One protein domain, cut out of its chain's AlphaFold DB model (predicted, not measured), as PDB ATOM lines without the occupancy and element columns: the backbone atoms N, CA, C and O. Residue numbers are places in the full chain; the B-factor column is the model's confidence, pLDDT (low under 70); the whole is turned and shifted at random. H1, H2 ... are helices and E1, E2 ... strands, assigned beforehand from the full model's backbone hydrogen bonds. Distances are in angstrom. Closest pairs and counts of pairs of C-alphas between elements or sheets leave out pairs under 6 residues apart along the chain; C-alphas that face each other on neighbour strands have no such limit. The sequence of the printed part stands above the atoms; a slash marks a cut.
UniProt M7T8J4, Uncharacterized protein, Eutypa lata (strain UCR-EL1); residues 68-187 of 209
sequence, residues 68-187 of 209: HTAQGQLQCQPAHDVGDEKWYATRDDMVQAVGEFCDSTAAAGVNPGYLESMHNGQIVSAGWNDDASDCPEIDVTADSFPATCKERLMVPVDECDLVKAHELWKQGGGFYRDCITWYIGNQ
ATOM      1  N   HIS A  68       7.858  55.112   2.933       42.16
ATOM      2  CA  HIS A  68       9.219  55.615   3.092       42.16
ATOM      3  C   HIS A  68      10.036  54.629   3.937       42.16
ATOM      4  O   HIS A  68       9.972  54.659   5.165       42.16
ATOM      5  N   THR A  69      10.827  53.774   3.292       51.06
ATOM      6  CA  THR A  69      11.876  52.991   3.961       51.06
ATOM      7  C   THR A  69      13.241  53.654   3.757       51.06
ATOM      8  O   THR A  69      13.431  54.495   2.875       51.06
ATOM      9  N   ALA A  70      14.237  53.273   4.564       50.75
ATOM     10  CA  ALA A  70      15.625  53.748   4.460       50.75
ATOM     11  C   ALA A  70      16.323  53.385   3.123       50.75
ATOM     12  O   ALA A  70      17.523  53.605   2.960       50.75
ATOM     13  N   GLN A  71      15.593  52.795   2.174       55.56
ATOM     14  CA  GLN A  71      16.079  52.286   0.897       55.56
ATOM     15  C   GLN A  71      15.612  53.117  -0.308       55.56
ATOM     16  O   GLN A  71      15.933  52.746  -1.430       55.56
ATOM     17  N   GLY A  72      14.922  54.241  -0.091       63.66
ATOM     18  CA  GLY A  72      14.421  55.121  -1.153       63.66
ATOM     19  C   GLY A  72      12.894  55.156  -1.209       63.66
ATOM     20  O   GLY A  72      12.214  54.707  -0.288       63.66
ATOM     21  N   GLN A  73      12.341  55.725  -2.282       72.00
ATOM     22  CA  GLN A  73      10.901  55.659  -2.549       72.00
ATOM     23  C   GLN A  73      10.575  54.282  -3.135       72.00
ATOM     24  O   GLN A  73      10.757  54.057  -4.332       72.00
ATOM     25  N   LEU A  74      10.144  53.356  -2.277       78.94
ATOM     26  CA  LEU A  74       9.623  52.062  -2.702       78.94
ATOM     27  C   LEU A  74       8.315  52.266  -3.476       78.94
ATOM     28  O   LEU A  74       7.392  52.926  -2.998       78.94
ATOM     29  N   GLN A  75       8.235  51.674  -4.661       79.56
ATOM     30  CA  GLN A  75       7.061  51.671  -5.518       79.56
ATOM     31  C   GLN A  75       6.658  50.229  -5.808       79.56
ATOM     32  O   GLN A  75       7.328  49.506  -6.544       79.56
ATOM     33  N   CYS A  76       5.543  49.812  -5.221       79.25
ATOM     34  CA  CYS A  76       4.966  48.504  -5.484       79.25
ATOM     35  C   CYS A  76       4.231  48.492  -6.821       79.25
ATOM     36  O   CYS A  76       3.674  49.510  -7.242       79.25
ATOM     37  N   GLN A  77       4.215  47.335  -7.483       70.94
ATOM     38  CA  GLN A  77       3.363  47.165  -8.653       70.94
ATOM     39  C   GLN A  77       1.881  47.366  -8.287       70.94
ATOM     40  O   GLN A  77       1.493  47.119  -7.142       70.94
ATOM     41  N   PRO A  78       1.041  47.830  -9.230       67.19
ATOM     42  CA  PRO A  78      -0.391  47.956  -8.999       67.19
ATOM     43  C   PRO A  78      -1.017  46.617  -8.609       67.19
ATOM     44  O   PRO A  78      -0.665  45.574  -9.156       67.19
ATOM     45  N   ALA A  79      -1.998  46.660  -7.708       61.28
ATOM     46  CA  ALA A  79      -2.754  45.470  -7.357       61.28
ATOM     47  C   ALA A  79      -3.611  44.992  -8.545       61.28
ATOM     48  O   ALA A  79      -4.417  45.757  -9.075       61.28
ATOM     49  N   HIS A  80      -3.458  43.726  -8.928       65.44
ATOM     50  CA  HIS A  80      -4.309  43.015  -9.888       65.44
ATOM     51  C   HIS A  80      -5.327  42.105  -9.181       65.44
ATOM     52  O   HIS A  80      -5.196  41.833  -7.986       65.44
ATOM     53  N   ASP A  81      -6.334  41.609  -9.904       62.31
ATOM     54  CA  ASP A  81      -7.345  40.708  -9.337       62.31
ATOM     55  C   ASP A  81      -6.703  39.454  -8.728       62.31
ATOM     56  O   ASP A  81      -5.892  38.765  -9.349       62.31
ATOM     57  N   VAL A  82      -7.068  39.165  -7.479       54.81
ATOM     58  CA  VAL A  82      -6.563  38.016  -6.724       54.81
ATOM     59  C   VAL A  82      -6.955  36.725  -7.439       54.81
ATOM     60  O   VAL A  82      -8.140  36.413  -7.540       54.81
ATOM     61  N   GLY A  83      -5.961  35.972  -7.908       57.28
ATOM     62  CA  GLY A  83      -6.160  34.730  -8.661       57.28
ATOM     63  C   GLY A  83      -5.745  34.808 -10.130       57.28
ATOM     64  O   GLY A  83      -5.726  33.775 -10.793       57.28
ATOM     65  N   ASP A  84      -5.365  35.985 -10.639       67.00
ATOM     66  CA  ASP A  84      -4.690  36.068 -11.935       67.00
ATOM     67  C   ASP A  84      -3.212  35.680 -11.776       67.00
ATOM     68  O   ASP A  84      -2.343  36.527 -11.569       67.00
ATOM     69  N   GLU A  85      -2.934  34.377 -11.864       68.19
ATOM     70  CA  GLU A  85      -1.594  33.775 -11.736       68.19
ATOM     71  C   GLU A  85      -0.541  34.422 -12.655       68.19
ATOM     72  O   GLU A  85       0.656  34.270 -12.439       68.19
ATOM     73  N   LYS A  86      -0.963  35.191 -13.667       70.81
ATOM     74  CA  LYS A  86      -0.081  35.957 -14.551       70.81
ATOM     75  C   LYS A  86       0.633  37.122 -13.858       70.81
ATOM     76  O   LYS A  86       1.699  37.527 -14.316       70.81
ATOM     77  N   TRP A  87       0.041  37.686 -12.807       71.19
ATOM     78  CA  TRP A  87       0.555  38.878 -12.115       71.19
ATOM     79  C   TRP A  87       1.149  38.576 -10.746       71.19
ATOM     80  O   TRP A  87       1.749  39.460 -10.134       71.19
ATOM     81  N   TYR A  88       1.020  37.337 -10.279       77.00
ATOM     82  CA  TYR A  88       1.500  36.915  -8.974       77.00
ATOM     83  C   TYR A  88       2.547  35.820  -9.113       77.00
ATOM     84  O   TYR A  88       2.383  34.878  -9.877       77.00
ATOM     85  N   ALA A  89       3.616  35.936  -8.334       80.81
ATOM     86  CA  ALA A  89       4.610  34.886  -8.173       80.81
ATOM     87  C   ALA A  89       4.556  34.292  -6.766       80.81
ATOM     88  O   ALA A  89       4.039  34.909  -5.818       80.81
ATOM     89  N   THR A  90       5.151  33.110  -6.617       84.75
ATOM     90  CA  THR A  90       5.492  32.607  -5.290       84.75
ATOM     91  C   THR A  90       6.655  33.421  -4.720       84.75
ATOM     92  O   THR A  90       7.476  33.990  -5.448       84.75
ATOM     93  N   ARG A  91       6.741  33.489  -3.389       86.44
ATOM     94  CA  ARG A  91       7.890  34.125  -2.734       86.44
ATOM     95  C   ARG A  91       9.192  33.398  -3.070       86.44
ATOM     96  O   ARG A  91      10.205  34.061  -3.258       86.44
ATOM     97  N   ASP A  92       9.154  32.073  -3.156       88.19
ATOM     98  CA  ASP A  92      10.335  31.251  -3.427       88.19
ATOM     99  C   ASP A  92      10.907  31.536  -4.821       88.19
ATOM    100  O   ASP A  92      12.116  31.728  -4.943       88.19
ATOM    101  N   ASP A  93      10.049  31.694  -5.836       86.81
ATOM    102  CA  ASP A  93      10.477  32.084  -7.186       86.81
ATOM    103  C   ASP A  93      11.169  33.451  -7.191       86.81
ATOM    104  O   ASP A  93      12.219  33.618  -7.811       86.81
ATOM    105  N   MET A  94      10.615  34.438  -6.475       87.75
ATOM    106  CA  MET A  94      11.236  35.762  -6.377       87.75
ATOM    107  C   MET A  94      12.561  35.721  -5.617       87.75
ATOM    108  O   MET A  94      13.531  36.330  -6.057       87.75
ATOM    109  N   VAL A  95      12.637  34.979  -4.508       91.12
ATOM    110  CA  VAL A  95      13.884  34.797  -3.748       91.12
ATOM    111  C   VAL A  95      14.960  34.165  -4.627       91.12
ATOM    112  O   VAL A  95      16.107  34.619  -4.617       91.12
ATOM    113  N   GLN A  96      14.601  33.148  -5.411       90.94
ATOM    114  CA  GLN A  96      15.530  32.500  -6.324       90.94
ATOM    115  C   GLN A  96      15.971  33.446  -7.449       90.94
ATOM    116  O   GLN A  96      17.170  33.552  -7.710       90.94
ATOM    117  N   ALA A  97      15.042  34.208  -8.035       89.56
ATOM    118  CA  ALA A  97      15.344  35.216  -9.050       89.56
ATOM    119  C   ALA A  97      16.325  36.285  -8.540       89.56
ATOM    120  O   ALA A  97      17.299  36.616  -9.221       89.56
ATOM    121  N   VAL A  98      16.105  36.795  -7.320       91.25
ATOM    122  CA  VAL A  98      17.019  37.734  -6.649       91.25
ATOM    123  C   VAL A  98      18.387  37.092  -6.432       91.25
ATOM    124  O   VAL A  98      19.411  37.719  -6.703       91.25
ATOM    125  N   GLY A  99      18.413  35.842  -5.962       90.62
ATOM    126  CA  GLY A  99      19.639  35.080  -5.749       90.62
ATOM    127  C   GLY A  99      20.495  34.999  -7.012       90.62
ATOM    128  O   GLY A  99      21.642  35.447  -7.007       90.62
ATOM    129  N   GLU A 100      19.903  34.497  -8.095       87.44
ATOM    130  CA  GLU A 100      20.559  34.320  -9.393       87.44
ATOM    131  C   GLU A 100      21.035  35.656  -9.983       87.44
ATOM    132  O   GLU A 100      22.160  35.751 -10.477       87.44
ATOM    133  N   PHE A 101      20.221  36.713  -9.882       88.06
ATOM    134  CA  PHE A 101      20.595  38.051 -10.340       88.06
ATOM    135  C   PHE A 101      21.807  38.611  -9.583       88.06
ATOM    136  O   PHE A 101      22.765  39.079 -10.204       88.06
ATOM    137  N   CYS A 102      21.787  38.561  -8.250       88.44
ATOM    138  CA  CYS A 102      22.852  39.128  -7.427       88.44
ATOM    139  C   CYS A 102      24.172  38.365  -7.586       88.44
ATOM    140  O   CYS A 102      25.228  38.992  -7.681       88.44
ATOM    141  N   ASP A 103      24.119  37.032  -7.668       86.38
ATOM    142  CA  ASP A 103      25.310  36.198  -7.851       86.38
ATOM    143  C   ASP A 103      25.910  36.397  -9.257       86.38
ATOM    144  O   ASP A 103      27.123  36.558  -9.404       86.38
ATOM    145  N   SER A 104      25.064  36.492 -10.293       82.31
ATOM    146  CA  SER A 104      25.503  36.810 -11.659       82.31
ATOM    147  C   SER A 104      26.110  38.209 -11.760       82.31
ATOM    148  O   SER A 104      27.106  38.402 -12.458       82.31
ATOM    149  N   THR A 105      25.525  39.191 -11.075       79.62
ATOM    150  CA  THR A 105      26.003  40.580 -11.097       79.62
ATOM    151  C   THR A 105      27.361  40.713 -10.414       79.62
ATOM    152  O   THR A 105      28.243  41.391 -10.939       79.62
ATOM    153  N   ALA A 106      27.564  40.022  -9.290       81.31
ATOM    154  CA  ALA A 106      28.855  39.986  -8.608       81.31
ATOM    155  C   ALA A 106      29.956  39.366  -9.484       81.31
ATOM    156  O   ALA A 106      31.083  39.851  -9.503       81.31
ATOM    157  N   ALA A 107      29.625  38.318 -10.246       78.00
ATOM    158  CA  ALA A 107      30.575  37.656 -11.137       78.00
ATOM    159  C   ALA A 107      30.912  38.480 -12.395       78.00
ATOM    160  O   ALA A 107      32.047  38.444 -12.868       78.00
ATOM    161  N   ALA A 108      29.934  39.198 -12.955       69.50
ATOM    162  CA  ALA A 108      30.099  39.957 -14.196       69.50
ATOM    163  C   ALA A 108      30.615  41.393 -13.984       69.50
ATOM    164  O   ALA A 108      31.137  41.998 -14.923       69.50
ATOM    165  N   GLY A 109      30.459  41.938 -12.772       64.44
ATOM    166  CA  GLY A 109      30.538  43.373 -12.517       64.44
ATOM    167  C   GLY A 109      29.321  44.119 -13.082       64.44
ATOM    168  O   GLY A 109      28.648  43.666 -14.011       64.44
ATOM    169  N   VAL A 110      29.017  45.296 -12.531       60.97
ATOM    170  CA  VAL A 110      27.974  46.174 -13.078       60.97
ATOM    171  C   VAL A 110      28.568  46.985 -14.216       60.97
ATOM    172  O   VAL A 110      29.170  48.034 -14.003       60.97
ATOM    173  N   ASN A 111      28.395  46.498 -15.444       54.09
ATOM    174  CA  ASN A 111      28.632  47.329 -16.617       54.09
ATOM    175  C   ASN A 111      27.498  48.361 -16.763       54.09
ATOM    176  O   ASN A 111      26.325  48.006 -16.606       54.09
ATOM    177  N   PRO A 112      27.816  49.630 -17.070       41.78
ATOM    178  CA  PRO A 112      26.807  50.655 -17.313       41.78
ATOM    179  C   PRO A 112      25.945  50.251 -18.516       41.78
ATOM    180  O   PRO A 112      26.478  49.950 -19.585       41.78
ATOM    181  N   GLY A 113      24.619  50.219 -18.341       50.88
ATOM    182  CA  GLY A 113      23.695  49.904 -19.438       50.88
ATOM    183  C   GLY A 113      22.476  49.032 -19.127       50.88
ATOM    184  O   GLY A 113      21.874  48.558 -20.082       50.88
ATOM    185  N   TYR A 114      22.063  48.885 -17.861       58.56
ATOM    186  CA  TYR A 114      20.932  48.050 -17.411       58.56
ATOM    187  C   TYR A 114      21.263  46.544 -17.387       58.56
ATOM    188  O   TYR A 114      21.432  45.907 -18.425       58.56
ATOM    189  N   LEU A 115      21.351  45.968 -16.183       68.50
ATOM    190  CA  LEU A 115      21.490  44.527 -15.965       68.50
ATOM    191  C   LEU A 115      20.121  43.904 -15.725       68.50
ATOM    192  O   LEU A 115      19.343  44.439 -14.937       68.50
ATOM    193  N   GLU A 116      19.867  42.747 -16.331       72.88
ATOM    194  CA  GLU A 116      18.656  41.959 -16.110       72.88
ATOM    195  C   GLU A 116      18.973  40.475 -15.922       72.88
ATOM    196  O   GLU A 116      19.894  39.933 -16.536       72.88
ATOM    197  N   SER A 117      18.155  39.804 -15.118       77.56
ATOM    198  CA  SER A 117      18.062  38.348 -15.059       77.56
ATOM    199  C   SER A 117      16.600  37.927 -15.096       77.56
ATOM    200  O   SER A 117      15.710  38.690 -14.709       77.56
ATOM    201  N   MET A 118      16.360  36.701 -15.556       78.50
ATOM    202  CA  MET A 118      15.033  36.113 -15.606       78.50
ATOM    203  C   MET A 118      15.041  34.710 -15.005       78.50
ATOM    204  O   MET A 118      15.804  33.852 -15.445       78.50
ATOM    205  N   HIS A 119      14.135  34.467 -14.061       81.19
ATOM    206  CA  HIS A 119      13.961  33.176 -13.403       81.19
ATOM    207  C   HIS A 119      12.474  32.857 -13.261       81.19
ATOM    208  O   HIS A 119      11.743  33.628 -12.655       81.19
ATOM    209  N   ASN A 120      12.009  31.741 -13.828       82.44
ATOM    210  CA  ASN A 120      10.602  31.312 -13.764       82.44
ATOM    211  C   ASN A 120       9.578  32.441 -14.060       82.44
ATOM    212  O   ASN A 120       8.614  32.658 -13.329       82.44
ATOM    213  N   GLY A 121       9.836  33.234 -15.107       77.62
ATOM    214  CA  GLY A 121       8.993  34.378 -15.478       77.62
ATOM    215  C   GLY A 121       9.154  35.625 -14.598       77.62
ATOM    216  O   GLY A 121       8.568  36.652 -14.927       77.62
ATOM    217  N   GLN A 122       9.970  35.580 -13.541       84.50
ATOM    218  CA  GLN A 122      10.373  36.750 -12.760       84.50
ATOM    219  C   GLN A 122      11.494  37.483 -13.473       84.50
ATOM    220  O   GLN A 122      12.468  36.858 -13.884       84.50
ATOM    221  N   ILE A 123      11.376  38.799 -13.580       84.31
ATOM    222  CA  ILE A 123      12.427  39.692 -14.054       84.31
ATOM    223  C   ILE A 123      13.010  40.402 -12.843       84.31
ATOM    224  O   ILE A 123      12.269  40.953 -12.028       84.31
ATOM    225  N   VAL A 124      14.335  40.423 -12.761       86.38
ATOM    226  CA  VAL A 124      15.085  41.258 -11.821       86.38
ATOM    227  C   VAL A 124      15.991  42.162 -12.631       86.38
ATOM    228  O   VAL A 124      16.711  41.676 -13.501       86.38
ATOM    229  N   SER A 125      15.957  43.464 -12.360       82.12
ATOM    230  CA  SER A 125      16.734  44.439 -13.118       82.12
ATOM    231  C   SER A 125      17.341  45.528 -12.242       82.12
ATOM    232  O   SER A 125      16.710  45.984 -11.285       82.12
ATOM    233  N   ALA A 126      18.527  45.995 -12.626       79.75
ATOM    234  CA  ALA A 126      19.181  47.165 -12.055       79.75
ATOM    235  C   ALA A 126      19.664  48.093 -13.177       79.75
ATOM    236  O   ALA A 126      20.438  47.680 -14.042       79.75
ATOM    237  N   GLY A 127      19.210  49.345 -13.166       75.75
ATOM    238  CA  GLY A 127      19.547  50.349 -14.177       75.75
ATOM    239  C   GLY A 127      20.116  51.616 -13.560       75.75
ATOM    240  O   GLY A 127      19.535  52.136 -12.611       75.75
ATOM    241  N   TRP A 128      21.224  52.122 -14.104       73.00
ATOM    242  CA  TRP A 128      21.751  53.431 -13.720       73.00
ATOM    243  C   TRP A 128      20.825  54.540 -14.205       73.00
ATOM    244  O   TRP A 128      20.278  54.491 -15.307       73.00
ATOM    245  N   ASN A 129      20.682  55.559 -13.373       70.44
ATOM    246  CA  ASN A 129      20.082  56.813 -13.760       70.44
ATOM    247  C   ASN A 129      21.177  57.750 -14.271       70.44
ATOM    248  O   ASN A 129      21.832  58.432 -13.483       70.44
ATOM    249  N   ASP A 130      21.337  57.798 -15.592       64.31
ATOM    250  CA  ASP A 130      22.332  58.633 -16.279       64.31
ATOM    251  C   ASP A 130      22.121  60.144 -16.046       64.31
ATOM    252  O   ASP A 130      23.007  60.953 -16.321       64.31
ATOM    253  N   ASP A 131      20.954  60.543 -15.528       63.44
ATOM    254  CA  ASP A 131      20.640  61.931 -15.191       63.44
ATOM    255  C   ASP A 131      21.053  62.334 -13.767       63.44
ATOM    256  O   ASP A 131      20.945  63.511 -13.410       63.44
ATOM    257  N   ALA A 132      21.463  61.385 -12.925       67.81
ATOM    258  CA  ALA A 132      21.869  61.675 -11.559       67.81
ATOM    259  C   ALA A 132      23.352  62.072 -11.497       67.81
ATOM    260  O   ALA A 132      24.230  61.358 -11.973       67.81
ATOM    261  N   SER A 133      23.632  63.225 -10.889       64.88
ATOM    262  CA  SER A 133      24.989  63.655 -10.540       64.88
ATOM    263  C   SER A 133      25.359  63.177  -9.132       64.88
ATOM    264  O   SER A 133      24.482  63.052  -8.280       64.88
ATOM    265  N   ASP A 134      26.653  62.962  -8.876       73.88
ATOM    266  CA  ASP A 134      27.204  62.576  -7.564       73.88
ATOM    267  C   ASP A 134      26.697  61.228  -7.025       73.88
ATOM    268  O   ASP A 134      26.326  61.076  -5.859       73.88
ATOM    269  N   CYS A 135      26.690  60.220  -7.893       70.50
ATOM    270  CA  CYS A 135      26.319  58.866  -7.517       70.50
ATOM    271  C   CYS A 135      27.398  58.216  -6.647       70.50
ATOM    272  O   CYS A 135      28.572  58.244  -7.029       70.50
ATOM    273  N   PRO A 136      27.036  57.615  -5.497       72.00
ATOM    274  CA  PRO A 136      28.001  56.861  -4.718       72.00
ATOM    275  C   PRO A 136      28.518  55.694  -5.560       72.00
ATOM    276  O   PRO A 136      27.744  54.991  -6.212       72.00
ATOM    277  N   GLU A 137      29.833  55.494  -5.548       68.19
ATOM    278  CA  GLU A 137      30.442  54.340  -6.196       68.19
ATOM    279  C   GLU A 137      29.967  53.078  -5.470       68.19
ATOM    280  O   GLU A 137      30.196  52.904  -4.269       68.19
ATOM    281  N   ILE A 138      29.242  52.220  -6.184       70.12
ATOM    282  CA  ILE A 138      28.856  50.917  -5.658       70.12
ATOM    283  C   ILE A 138      29.980  49.956  -6.007       70.12
ATOM    284  O   ILE A 138      30.172  49.614  -7.173       70.12
ATOM    285  N   ASP A 139      30.707  49.507  -4.989       69.19
ATOM    286  CA  ASP A 139      31.683  48.441  -5.161       69.19
ATOM    287  C   ASP A 139      30.959  47.099  -5.308       69.19
ATOM    288  O   ASP A 139      30.604  46.419  -4.346       69.19
ATOM    289  N   VAL A 140      30.705  46.748  -6.562       69.19
ATOM    290  CA  VAL A 140      30.047  45.508  -6.992       69.19
ATOM    291  C   VAL A 140      30.988  44.307  -6.957       69.19
ATOM    292  O   VAL A 140      30.542  43.171  -7.097       69.19
ATOM    293  N   THR A 141      32.286  44.567  -6.779       68.19
ATOM    294  CA  THR A 141      33.336  43.553  -6.670       68.19
ATOM    295  C   THR A 141      33.631  43.179  -5.222       68.19
ATOM    296  O   THR A 141      34.291  42.172  -4.977       68.19
ATOM    297  N   ALA A 142      33.115  43.950  -4.259       75.75
ATOM    298  CA  ALA A 142      33.192  43.614  -2.851       75.75
ATOM    299  C   ALA A 142      32.495  42.276  -2.568       75.75
ATOM    300  O   ALA A 142      31.355  42.052  -2.980       75.75
ATOM    301  N   ASP A 143      33.123  41.429  -1.750       76.06
ATOM    302  CA  ASP A 143      32.554  40.143  -1.312       76.06
ATOM    303  C   ASP A 143      31.181  40.297  -0.619       76.06
ATOM    304  O   ASP A 143      30.382  39.361  -0.563       76.06
ATOM    305  N   SER A 144      30.883  41.487  -0.086       82.31
ATOM    306  CA  SER A 144      29.609  41.829   0.559       82.31
ATOM    307  C   SER A 144      28.507  42.260  -0.416       82.31
ATOM    308  O   SER A 144      27.348  42.399  -0.002       82.31
ATOM    309  N   PHE A 145      28.821  42.468  -1.699       82.69
ATOM    310  CA  PHE A 145      27.853  42.929  -2.690       82.69
ATOM    311  C   PHE A 145      26.680  41.954  -2.873       82.69
ATOM    312  O   PHE A 145      25.543  42.419  -2.774       82.69
ATOM    313  N   PRO A 146      26.873  40.626  -3.046       85.88
ATOM    314  CA  PRO A 146      25.751  39.697  -3.182       85.88
ATOM    315  C   PRO A 146      24.771  39.775  -2.009       85.88
ATOM    316  O   PRO A 146      23.561  39.785  -2.214       85.88
ATOM    317  N   ALA A 147      25.284  39.874  -0.779       85.88
ATOM    318  CA  ALA A 147      24.454  39.981   0.417       85.88
ATOM    319  C   ALA A 147      23.661  41.297   0.435       85.88
ATOM    320  O   ALA A 147      22.454  41.281   0.659       85.88
ATOM    321  N   THR A 148      24.320  42.413   0.115       84.12
ATOM    322  CA  THR A 148      23.692  43.742   0.052       84.12
ATOM    323  C   THR A 148      22.644  43.824  -1.063       84.12
ATOM    324  O   THR A 148      21.563  44.375  -0.870       84.12
ATOM    325  N   CYS A 149      22.939  43.256  -2.234       86.00
ATOM    326  CA  CYS A 149      22.022  43.165  -3.367       86.00
ATOM    327  C   CYS A 149      20.762  42.375  -2.988       86.00
ATOM    328  O   CYS A 149      19.649  42.867  -3.184       86.00
ATOM    329  N   LYS A 150      20.937  41.198  -2.365       90.31
ATOM    330  CA  LYS A 150      19.829  40.359  -1.891       90.31
ATOM    331  C   LYS A 150      18.997  41.100  -0.850       90.31
ATOM    332  O   LYS A 150      17.791  41.212  -1.021       90.31
ATOM    333  N   GLU A 151      19.626  41.671   0.177       86.69
ATOM    334  CA  GLU A 151      18.935  42.442   1.218       86.69
ATOM    335  C   GLU A 151      18.062  43.554   0.623       86.69
ATOM    336  O   GLU A 151      16.905  43.709   1.004       86.69
ATOM    337  N   ARG A 152      18.590  44.301  -0.351       83.50
ATOM    338  CA  ARG A 152      17.868  45.404  -0.992       83.50
ATOM    339  C   ARG A 152      16.705  44.922  -1.857       83.50
ATOM    340  O   ARG A 152      15.617  45.476  -1.761       83.50
ATOM    341  N   LEU A 153      16.911  43.905  -2.690       87.75
ATOM    342  CA  LEU A 153      15.868  43.383  -3.579       87.75
ATOM    343  C   LEU A 153      14.805  42.560  -2.842       87.75
ATOM    344  O   LEU A 153      13.686  42.450  -3.331       87.75
ATOM    345  N   MET A 154      15.099  42.046  -1.647       89.19
ATOM    346  CA  MET A 154      14.094  41.400  -0.801       89.19
ATOM    347  C   MET A 154      13.064  42.380  -0.232       89.19
ATOM    348  O   MET A 154      11.978  41.960   0.148       89.19
ATOM    349  N   VAL A 155      13.349  43.683  -0.221       86.69
ATOM    350  CA  VAL A 155      12.424  44.715   0.271       86.69
ATOM    351  C   VAL A 155      11.155  44.782  -0.574       86.69
ATOM    352  O   VAL A 155      10.089  44.558  -0.012       86.69
ATOM    353  N   PRO A 156      11.202  45.028  -1.900       83.94
ATOM    354  CA  PRO A 156       9.993  44.974  -2.716       83.94
ATOM    355  C   PRO A 156       9.346  43.586  -2.696       83.94
ATOM    356  O   PRO A 156       8.130  43.500  -2.807       83.94
ATOM    357  N   VAL A 157      10.108  42.503  -2.505       86.44
ATOM    358  CA  VAL A 157       9.514  41.169  -2.330       86.44
ATOM    359  C   VAL A 157       8.674  41.122  -1.054       86.44
ATOM    360  O   VAL A 157       7.524  40.713  -1.100       86.44
ATOM    361  N   ASP A 158       9.195  41.539   0.093       84.56
ATOM    362  CA  ASP A 158       8.516  41.350   1.375       84.56
ATOM    363  C   ASP A 158       7.498  42.464   1.703       84.56
ATOM    364  O   ASP A 158       6.486  42.188   2.345       84.56
ATOM    365  N   GLU A 159       7.710  43.689   1.217       82.12
ATOM    366  CA  GLU A 159       6.871  44.865   1.507       82.12
ATOM    367  C   GLU A 159       5.731  45.068   0.490       82.12
ATOM    368  O   GLU A 159       4.688  45.619   0.846       82.12
ATOM    369  N   CYS A 160       5.868  44.604  -0.762       77.56
ATOM    370  CA  CYS A 160       4.850  44.802  -1.808       77.56
ATOM    371  C   CYS A 160       3.777  43.699  -1.871       77.56
ATOM    372  O   CYS A 160       3.347  43.294  -2.951       77.56
ATOM    373  N   ASP A 161       3.288  43.267  -0.704       73.62
ATOM    374  CA  ASP A 161       2.108  42.400  -0.556       73.62
ATOM    375  C   ASP A 161       0.829  43.237  -0.434       73.62
ATOM    376  O   ASP A 161       0.240  43.367   0.646       73.62
ATOM    377  N   LEU A 162       0.382  43.831  -1.541       62.38
ATOM    378  CA  LEU A 162      -0.829  44.659  -1.524       62.38
ATOM    379  C   LEU A 162      -2.097  43.840  -1.254       62.38
ATOM    380  O   LEU A 162      -3.036  44.357  -0.642       62.38
ATOM    381  N   VAL A 163      -2.124  42.565  -1.663       61.69
ATOM    382  CA  VAL A 163      -3.239  41.658  -1.383       61.69
ATOM    383  C   VAL A 163      -2.742  40.300  -0.911       61.69
ATOM    384  O   VAL A 163      -1.902  39.658  -1.532       61.69
ATOM    385  N   LYS A 164      -3.286  39.870   0.226       57.06
ATOM    386  CA  LYS A 164      -2.861  38.677   0.939       57.06
ATOM    387  C   LYS A 164      -3.692  37.445   0.527       57.06
ATOM    388  O   LYS A 164      -4.789  37.282   1.055       57.06
ATOM    389  N   ALA A 165      -3.218  36.599  -0.396       57.84
ATOM    390  CA  ALA A 165      -3.990  35.484  -0.969       57.84
ATOM    391  C   ALA A 165      -3.279  34.125  -0.903       57.84
ATOM    392  O   ALA A 165      -2.305  33.955  -1.614       57.84
ATOM    393  N   HIS A 166      -3.818  33.167  -0.127       55.19
ATOM    394  CA  HIS A 166      -3.191  31.977   0.501       55.19
ATOM    395  C   HIS A 166      -1.911  31.340  -0.120       55.19
ATOM    396  O   HIS A 166      -1.084  30.836   0.637       55.19
ATOM    397  N   GLU A 167      -1.674  31.394  -1.440       57.16
ATOM    398  CA  GLU A 167      -0.545  30.734  -2.132       57.16
ATOM    399  C   GLU A 167       0.129  31.540  -3.283       57.16
ATOM    400  O   GLU A 167       1.195  31.138  -3.743       57.16
ATOM    401  N   LEU A 168      -0.385  32.711  -3.697       60.00
ATOM    402  CA  LEU A 168       0.195  33.563  -4.760       60.00
ATOM    403  C   LEU A 168       0.079  35.049  -4.382       60.00
ATOM    404  O   LEU A 168      -1.021  35.593  -4.355       60.00
ATOM    405  N   TRP A 169       1.196  35.700  -4.040       62.06
ATOM    406  CA  TRP A 169       1.128  36.948  -3.256       62.06
ATOM    407  C   TRP A 169       2.021  38.075  -3.761       62.06
ATOM    408  O   TRP A 169       1.804  39.226  -3.395       62.06
ATOM    409  N   LYS A 170       3.018  37.773  -4.599       66.88
ATOM    410  CA  LYS A 170       4.086  38.726  -4.895       66.88
ATOM    411  C   LYS A 170       3.915  39.315  -6.286       66.88
ATOM    412  O   LYS A 170       4.076  38.613  -7.279       66.88
ATOM    413  N   GLN A 171       3.600  40.604  -6.345       73.19
ATOM    414  CA  GLN A 171       3.617  41.385  -7.591       73.19
ATOM    415  C   GLN A 171       5.008  41.976  -7.844       73.19
ATOM    416  O   GLN A 171       5.404  42.213  -8.982       73.19
ATOM    417  N   GLY A 172       5.780  42.144  -6.770       79.94
ATOM    418  CA  GLY A 172       7.074  42.799  -6.808       79.94
ATOM    419  C   GLY A 172       6.926  44.317  -6.816       79.94
ATOM    420  O   GLY A 172       5.881  44.889  -6.491       79.94
ATOM    421  N   GLY A 173       8.010  44.988  -7.159       83.62
ATOM    422  CA  GLY A 173       8.120  46.430  -7.092       83.62
ATOM    423  C   GLY A 173       9.525  46.888  -7.433       83.62
ATOM    424  O   GLY A 173      10.425  46.090  -7.702       83.62
ATOM    425  N   GLY A 174       9.708  48.197  -7.408       83.50
ATOM    426  CA  GLY A 174      11.002  48.816  -7.611       83.50
ATOM    427  C   GLY A 174      11.273  49.916  -6.605       83.50
ATOM    428  O   GLY A 174      10.374  50.425  -5.941       83.50
ATOM    429  N   PHE A 175      12.537  50.282  -6.481       80.19
ATOM    430  CA  PHE A 175      12.960  51.426  -5.688       80.19
ATOM    431  C   PHE A 175      14.194  52.056  -6.322       80.19
ATOM    432  O   PHE A 175      14.961  51.411  -7.037       80.19
ATOM    433  N   TYR A 176      14.385  53.338  -6.038       77.88
ATOM    434  CA  TYR A 176      15.536  54.095  -6.504       77.88
ATOM    435  C   TYR A 176      16.499  54.365  -5.351       77.88
ATOM    436  O   TYR A 176      16.112  54.968  -4.344       77.88
ATOM    437  N   ARG A 177      17.756  53.939  -5.503       76.56
ATOM    438  CA  ARG A 177      18.818  54.136  -4.511       76.56
ATOM    439  C   ARG A 177      20.189  54.120  -5.166       76.56
ATOM    440  O   ARG A 177      20.425  53.313  -6.055       76.56
ATOM    441  N   ASP A 178      21.105  54.953  -4.673       75.50
ATOM    442  CA  ASP A 178      22.504  54.985  -5.127       75.50
ATOM    443  C   ASP A 178      22.620  55.217  -6.647       75.50
ATOM    444  O   ASP A 178      23.460  54.631  -7.315       75.50
ATOM    445  N   CYS A 179      21.725  56.044  -7.201       77.75
ATOM    446  CA  CYS A 179      21.551  56.255  -8.642       77.75
ATOM    447  C   CYS A 179      21.168  55.027  -9.464       77.75
ATOM    448  O   CYS A 179      21.260  55.057 -10.689       77.75
ATOM    449  N   ILE A 180      20.698  53.972  -8.813       76.94
ATOM    450  CA  ILE A 180      20.240  52.763  -9.471       76.94
ATOM    451  C   ILE A 180      18.753  52.580  -9.189       76.94
ATOM    452  O   ILE A 180      18.303  52.612  -8.040       76.94
ATOM    453  N   THR A 181      17.986  52.372 -10.252       80.44
ATOM    454  CA  THR A 181      16.633  51.833 -10.158       80.44
ATOM    455  C   THR A 181      16.737  50.319 -10.086       80.44
ATOM    456  O   THR A 181      17.205  49.674 -11.025       80.44
ATOM    457  N   TRP A 182      16.299  49.765  -8.964       82.88
ATOM    458  CA  TRP A 182      16.181  48.335  -8.727       82.88
ATOM    459  C   TRP A 182      14.735  47.931  -8.946       82.88
ATOM    460  O   TRP A 182      13.826  48.644  -8.523       82.88
ATOM    461  N   TYR A 183      14.516  46.792  -9.584       84.81
ATOM    462  CA  TYR A 183      13.178  46.297  -9.858       84.81
ATOM    463  C   TYR A 183      13.149  44.774  -9.827       84.81
ATOM    464  O   TYR A 183      14.076  44.110 -10.292       84.81
ATOM    465  N   ILE A 184      12.057  44.244  -9.291       87.12
ATOM    466  CA  ILE A 184      11.672  42.844  -9.387       87.12
ATOM    467  C   ILE A 184      10.181  42.757  -9.679       87.12
ATOM    468  O   ILE A 184       9.382  43.488  -9.096       87.12
ATOM    469  N   GLY A 185       9.789  41.840 -10.549       85.69
ATOM    470  CA  GLY A 185       8.383  41.540 -10.765       85.69
ATOM    471  C   GLY A 185       8.172  40.496 -11.842       85.69
ATOM    472  O   GLY A 185       9.120  40.002 -12.451       85.69
ATOM    473  N   ASN A 186       6.910  40.189 -12.108       78.69
ATOM    474  CA  ASN A 186       6.550  39.279 -13.185       78.69
ATOM    475  C   ASN A 186       6.824  39.898 -14.559       78.69
ATOM    476  O   ASN A 186       6.570  41.083 -14.799       78.69
ATOM    477  N   GLN A 187       7.300  39.076 -15.491       67.75
ATOM    478  CA  GLN A 187       7.339  39.430 -16.898       67.75
ATOM    479  C   GLN A 187       5.907  39.649 -17.396       67.75
ATOM    480  O   GLN A 187       5.083  38.733 -17.301       67.75
TER     481      GLN A 187
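AT A GLANCE: This is residues 68 to 187 of the 209 residues of an uncharacterized protein of Eutypa lata (strain UCR-EL1) (UniProt M7T8J4). What shape do these atoms make? One five-stranded antiparallel sheet has two helices, H1 and H2, side by side over one face, and no named helix covers its other face. Long loops lie at both ends of this slab: residues 77 to 90 and 160 to 171 at one end, residues 129 to 144 at the other. What is it made of? The printed part has 120 residues with two named helices and five named strands, in chain order E1, H1, E2, E3, H2, E4, E5; the sheet's order is E1, E4, E5, E3, E2, and the class is mixed. How large is it? It is compact, with a radius of gyration of the C-alphas of 14.2 A, and only just elongated, spanning 42 by 27 by 22 A.

HOW THE PARTS SIT: How are the strands joined? E1, residues 72 to 76, is an edge strand antiparallel to E4, residues 172 to 177, with N 75 and O 174 within hydrogen-bond range at 2.8 A. E4 forms a hairpin with E5, residues 180 to 186, N 173 and O 184 being 2.8 A apart. E5 is antiparallel to E3, residues 122 to 128, at N 123 and O 185, 2.8 A, and E3 forms a hairpin with edge strand E2, residues 115 to 119, at N 122 and O 119, 2.8 A. Where are the helices? H1, residues 91 to 108, is over E3 and E2 at a height over the sheet of 8.1 A, its closest C-alphas to E2 being Ala 97 and His 119, 5.0 A. H2, residues 145 to 159, is on the same face at 9.5 A, making two layers, a sheet with helices on one face; its closest C-alphas to E4 are Pro 156 and Gly 173, 5.0 A. H1 and H2 touch, with closest C-alphas Cys 102 and Pro 146 at 5.2 A, and run opposite ways at a shallow tilt of 27 degrees. What of crossover and backbones? E3, H2 and E4 form a split strand-helix-strand unit, two strands running the same way with E5 between them, and its crossover is left-handed. Every O i to N i+4 pair is within hydrogen-bond range in H1, and 8 of 11 in H2.

IN THESE COORDINATES: Where do the elements begin and end? C-alpha 72 of E1 is at (14.421, 55.121, -1.153), and C-alpha 186 of E5 at (6.550, 39.279, -13.185). How long are the longer ones? H1 measures 25.7 A, H2 21.5 A, E3 20.2 A and E5 19.6 A from first to last C-alpha.

THE WHOLE: How far does it reach? The C-alphas of Asp 134 and His 166, the two farthest apart, are 43.9 A apart, and the printed part has no cut. Which links are long? Those from E1 to H1, E3 to H2 and H2 to E4. Where is confidence low? The mean pLDDT of the printed part is 74.7, and 39 residues are under 70, among them residues 78 to 85 and 162 to 170.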